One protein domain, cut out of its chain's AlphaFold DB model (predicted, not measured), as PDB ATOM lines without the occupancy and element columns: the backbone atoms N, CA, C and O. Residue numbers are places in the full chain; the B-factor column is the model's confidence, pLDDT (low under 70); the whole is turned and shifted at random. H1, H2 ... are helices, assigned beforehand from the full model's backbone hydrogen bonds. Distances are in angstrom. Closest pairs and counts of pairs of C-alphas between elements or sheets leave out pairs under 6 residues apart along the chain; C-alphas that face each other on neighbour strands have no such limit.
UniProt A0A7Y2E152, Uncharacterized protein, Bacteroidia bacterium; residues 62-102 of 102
ATOM      1  N   ILE A  62     243.752 356.425 218.237       96.19
ATOM      2  CA  ILE A  62     242.407 355.880 218.494       96.19
ATOM      3  C   ILE A  62     242.038 354.847 217.420       96.19
ATOM      4  O   ILE A  62     241.562 353.760 217.747       96.19
ATOM      5  N   GLY A  63     242.320 355.141 216.148       95.31
ATOM      6  CA  GLY A  63     242.168 354.175 215.056       95.31
ATOM      7  C   GLY A  63     243.025 352.921 215.255       95.31
ATOM      8  O   GLY A  63     242.537 351.805 215.081       95.31
ATOM      9  N   GLY A  64     244.273 353.088 215.703       94.19
ATOM     10  CA  GLY A  64     245.171 351.977 216.038       94.19
ATOM     11  C   GLY A  64     244.657 351.088 217.178       94.19
ATOM     12  O   GLY A  64     244.810 349.871 217.110       94.19
ATOM     13  N   ILE A  65     243.969 351.656 218.176       95.50
ATOM     14  CA  ILE A  65     243.269 350.872 219.210       95.50
ATOM     15  C   ILE A  65     242.184 350.006 218.563       95.50
ATOM     16  O   ILE A  65     242.124 348.809 218.827       95.50
ATOM     17  N   GLY A  66     241.353 350.582 217.688       94.44
ATOM     18  CA  GLY A  66     240.331 349.826 216.956       94.44
ATOM     19  C   GLY A  66     240.924 348.686 216.121       94.44
ATOM     20  O   GLY A  66     240.399 347.572 216.124       94.44
ATOM     21  N   LEU A  67     242.063 348.934 215.468       94.25
ATOM     22  CA  LEU A  67     242.774 347.924 214.688       94.25
ATOM     23  C   LEU A  67     243.359 346.806 215.566       94.25
ATOM     24  O   LEU A  67     243.307 345.646 215.167       94.25
ATOM     25  N   ALA A  68     243.852 347.126 216.765       94.12
ATOM     26  CA  ALA A  68     244.340 346.131 217.722       94.12
ATOM     27  C   ALA A  68     243.244 345.118 218.099       94.12
ATOM     28  O   ALA A  68     243.495 343.913 218.127       94.12
ATOM     29  N   PHE A  69     242.004 345.584 218.298       94.12
ATOM     30  CA  PHE A  69     240.858 344.697 218.529       94.12
ATOM     31  C   PHE A  69     240.479 343.878 217.290       94.12
ATOM     32  O   PHE A  69     240.136 342.706 217.424       94.12
ATOM     33  N   TYR A  70     240.561 344.457 216.090       94.06
ATOM     34  CA  TYR A  70     240.264 343.739 214.846       94.06
ATOM     35  C   TYR A  70     241.276 342.620 214.556       94.06
ATOM     36  O   TYR A  70     240.895 341.505 214.206       94.06
ATOM     37  N   LEU A  71     242.568 342.901 214.739       93.56
ATOM     38  CA  LEU A  71     243.658 341.953 214.495       93.56
ATOM     39  C   LEU A  71     243.894 340.983 215.665       93.56
ATOM     40  O   LEU A  71     244.677 340.050 215.515       93.56
ATOM     41  N   ASN A  72     243.221 341.179 216.808       92.31
ATOM     42  CA  ASN A  72     243.461 340.459 218.068       92.31
ATOM     43  C   ASN A  72     244.928 340.527 218.545       92.31
ATOM     44  O   ASN A  72     245.388 339.664 219.293       92.31
ATOM     45  N   ASP A  73     245.657 341.566 218.131       90.38
ATOM     46  CA  ASP A  73     247.027 341.828 218.558       90.38
ATOM     47  C   ASP A  73     247.031 342.974 219.568       90.38
ATOM     48  O   ASP A  73     246.890 344.154 219.235       90.38
ATOM     49  N   PHE A  74     247.195 342.605 220.835       93.19
ATOM     50  CA  PHE A  74     247.190 343.538 221.956       93.19
ATOM     51  C   PHE A  74     248.594 343.948 222.407       93.19
ATOM     52  O   PHE A  74     248.714 344.720 223.359       93.19
ATOM     53  N   GLY A  75     249.656 343.484 221.739       93.31
ATOM     54  CA  GLY A  75     251.033 343.760 222.157       93.31
ATOM     55  C   GLY A  75     251.341 345.258 222.207       93.31
ATOM     56  O   GLY A  75     251.998 345.743 223.129       93.31
ATOM     57  N   LEU A  76     250.791 346.019 221.256       93.62
ATOM     58  CA  LEU A  76     250.964 347.469 221.184       93.62
ATOM     59  C   LEU A  76     249.832 348.271 221.842       93.62
ATOM     60  O   LEU A  76     249.904 349.502 221.878       93.62
ATOM     61  N   LEU A  77     248.796 347.615 222.367       94.44
ATOM     62  CA  LEU A  77     247.639 348.274 222.973       94.44
ATOM     63  C   LEU A  77     248.006 349.289 224.078       94.44
ATOM     64  O   LEU A  77     247.504 350.415 224.009       94.44
ATOM     65  N   PRO A  78     248.887 348.981 225.060       95.19
ATOM     66  CA  PRO A  78     249.224 349.953 226.104       95.19
ATOM     67  C   PRO A  78     249.885 351.218 225.539       95.19
ATOM     68  O   PRO A  78     249.622 352.317 226.025       95.19
ATOM     69  N   PHE A  79     250.680 351.091 224.472       95.00
ATOM     70  CA  PHE A  79     251.305 352.235 223.809       95.00
ATOM     71  C   PHE A  79     250.278 353.089 223.064       95.00
ATOM     72  O   PHE A  79     250.286 354.310 223.209       95.00
ATOM     73  N   HIS A  80     249.359 352.468 222.321       94.88
ATOM     74  CA  HIS A  80     248.303 353.194 221.613       94.88
ATOM     75  C   HIS A  80     247.382 353.945 222.578       94.88
ATOM     76  O   HIS A  80     247.055 355.104 222.329       94.88
ATOM     77  N   LEU A  81     247.026 353.331 223.710       95.50
ATOM     78  CA  LEU A  81     246.259 353.988 224.767       95.50
ATOM     79  C   LEU A  81     247.018 355.181 225.349       95.50
ATOM     80  O   LEU A  81     246.482 356.288 225.380       95.50
ATOM     81  N   MET A  82     248.272 354.981 225.761       95.88
ATOM     82  CA  MET A  82     249.102 356.050 226.320       95.88
ATOM     83  C   MET A  82     249.228 357.237 225.355       95.88
ATOM     84  O   MET A  82     249.067 358.384 225.770       95.88
ATOM     85  N   LEU A  83     249.484 356.975 224.071       94.12
ATOM     86  CA  LEU A  83     249.640 358.011 223.049       94.12
ATOM     87  C   LEU A  83     248.308 358.703 222.743       94.12
ATOM     88  O   LEU A  83     248.261 359.930 222.704       94.12
ATOM     89  N   SER A  84     247.221 357.941 222.601       95.38
ATOM     90  CA  SER A  84     245.871 358.475 222.397       95.38
ATOM     91  C   SER A  84     245.479 359.450 223.510       95.38
ATOM     92  O   SER A  84     245.100 360.589 223.225       95.38
ATOM     93  N   PHE A  85     245.636 359.045 224.776       95.38
ATOM     94  CA  PHE A  85     245.351 359.903 225.927       95.38
ATOM     95  C   PHE A  85     246.310 361.089 226.015       95.38
ATOM     96  O   PHE A  85     245.864 362.216 226.218       95.38
ATOM     97  N   GLY A  86     247.613 360.863 225.835       93.12
ATOM     98  CA  GLY A  86     248.622 361.917 225.907       93.12
ATOM     99  C   GLY A  86     248.356 363.038 224.903       93.12
ATOM    100  O   GLY A  86     248.230 364.198 225.293       93.12
ATOM    101  N   PHE A  87     248.204 362.697 223.621       91.69
ATOM    102  CA  PHE A  87     247.916 363.682 222.578       91.69
ATOM    103  C   PHE A  87     246.508 364.271 222.701       91.69
ATOM    104  O   PHE A  87     246.342 365.477 222.523       91.69
ATOM    105  N   GLY A  88     245.510 363.463 223.069       92.69
ATOM    106  CA  GLY A  88     244.128 363.921 223.223       92.69
ATOM    107  C   GLY A  88     243.964 364.953 224.340       92.69
ATOM    108  O   GLY A  88     243.311 365.976 224.147       92.69
ATOM    109  N   ILE A  89     244.610 364.735 225.491       92.62
ATOM    110  CA  ILE A  89     244.580 365.674 226.621       92.62
ATOM    111  C   ILE A  89     245.258 366.994 226.245       92.62
ATOM    112  O   ILE A  89     244.700 368.062 226.499       92.62
ATOM    113  N   VAL A  90     246.444 366.934 225.630       88.62
ATOM    114  CA  VAL A  90     247.169 368.139 225.197       88.62
ATOM    115  C   VAL A  90     246.332 368.925 224.191       88.62
ATOM    116  O   VAL A  90     246.109 370.116 224.397       88.62
ATOM    117  N   PHE A  91     245.781 368.255 223.175       89.62
ATOM    118  CA  PHE A  91     244.911 368.879 222.182       89.62
ATOM    119  C   PHE A  91     243.678 369.533 222.817       89.62
ATOM    120  O   PHE A  91     243.380 370.694 222.535       89.62
ATOM    121  N   TYR A  92     242.993 368.828 223.722       89.81
ATOM    122  CA  TYR A  92     241.817 369.347 224.416       89.81
ATOM    123  C   TYR A  92     242.128 370.625 225.202       89.81
ATOM    124  O   TYR A  92     241.410 371.618 225.077       89.81
ATOM    125  N   TYR A  93     243.213 370.635 225.982       87.69
ATOM    126  CA  TYR A  93     243.608 371.827 226.733       87.69
ATOM    127  C   TYR A  93     244.070 372.968 225.822       87.69
ATOM    128  O   TYR A  93     243.727 374.118 226.095       87.69
ATOM    129  N   SER A  94     244.781 372.674 224.730       85.06
ATOM    130  CA  SER A  94     245.173 373.677 223.734       85.06
ATOM    131  C   SER A  94     243.961 374.345 223.083       85.06
ATOM    132  O   SER A  94     243.917 375.571 222.996       85.06
ATOM    133  N   VAL A  95     242.949 373.568 222.683       85.31
ATOM    134  CA  VAL A  95     241.711 374.104 222.098       85.31
ATOM    135  C   VAL A  95     240.903 374.872 223.138       85.31
ATOM    136  O   VAL A  95     240.471 375.987 222.864       85.31
ATOM    137  N   LYS A  96     240.736 374.335 224.352       84.81
ATOM    138  CA  LYS A  96     240.000 375.006 225.433       84.81
ATOM    139  C   LYS A  96     240.614 376.362 225.787       84.81
ATOM    140  O   LYS A  96     239.883 377.326 225.988       84.81
ATOM    141  N   HIS A  97     241.940 376.441 225.863       81.12
ATOM    142  CA  HIS A  97     242.642 377.687 226.162       81.12
ATOM    143  C   HIS A  97     242.541 378.706 225.017       81.12
ATOM    144  O   HIS A  97     242.450 379.900 225.275       81.12
ATOM    145  N   ALA A  98     242.501 378.245 223.763       77.69
ATOM    146  CA  ALA A  98     242.285 379.115 222.608       77.69
ATOM    147  C   ALA A  98     240.819 379.578 222.458       77.69
ATOM    148  O   ALA A  98     240.574 380.673 221.960       77.69
ATOM    149  N   ALA A  99     239.849 378.759 222.876       72.19
ATOM    150  CA  ALA A  99     238.418 378.995 222.661       72.19
ATOM    151  C   ALA A  99     237.720 379.799 223.772       72.19
ATOM    152  O   ALA A  99     236.640 380.328 223.527       72.19
ATOM    153  N   LEU A 100     238.286 379.888 224.981       62.78
ATOM    154  CA  LEU A 100     237.714 380.684 226.071       62.78
ATOM    155  C   LEU A 100     238.153 382.157 225.959       62.78
ATOM    156  O   LEU A 100     239.325 382.456 226.199       62.78
ATOM    157  N   PRO A 101     237.252 383.110 225.643       58.91
ATOM    158  CA  PRO A 101     237.460 384.490 226.049       58.91
ATOM    159  C   PRO A 101     237.233 384.563 227.566       58.91
ATOM    160  O   PRO A 101     236.258 383.999 228.055       58.91
ATOM    161  N   ASN A 102     238.174 385.195 228.277       55.66
ATOM    162  CA  ASN A 102     238.185 385.361 229.740       55.66
ATOM    163  C   ASN A 102     236.804 385.551 230.379       55.66
ATOM    164  O   ASN A 102     236.100 386.494 229.947       55.66
TER     165      ASN A 102
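This is residues 62 to 102 of the 102 residues of an uncharacterized protein of Bacteroidia bacterium (UniProt A0A7Y2E152). This is a lopsided helical hairpin: the short helix H1 folds back along the first part of the long helix H2, whose far part sticks out with the chain's end as a free arm, residues 89 to 102. The printed part has 41 residues with two named helices, H1 then H2, no named strand, and the class all helix. It is extended, with a radius of gyration of the C-alphas of 14.1 A, and spans 47 by 14 by 7 A.

Start at H1, residues 62 to 71, and go through the tight link of 5 residues into H2, residues 77 to 99. The two form a helical hairpin, at a shallow tilt of 21 degrees, opposite ways. They touch, H2 with residues 77 to 84 alone; the closest C-alphas, those of Ile 62 and Ser 84, are 5.8 A apart. In both helices every O i to N i+4 pair is within hydrogen-bond range.

Find C-alpha 62 at (242.407, 355.880, 218.494); from there H1 runs 14.5 A to C-alpha 71. H2 begins at C-alpha 77, at (247.639, 348.274, 222.973), and runs 32.1 A to C-alpha 99, at (238.418, 378.995, 222.661).

Look to Asn 72 and Asn 102 for the two C-alphas farthest apart, 46.7 A. The printed part has no cut and ends at the chain's last residue. Mean pLDDT of the printed part is 89.1; residues 100 to 102 are under 70.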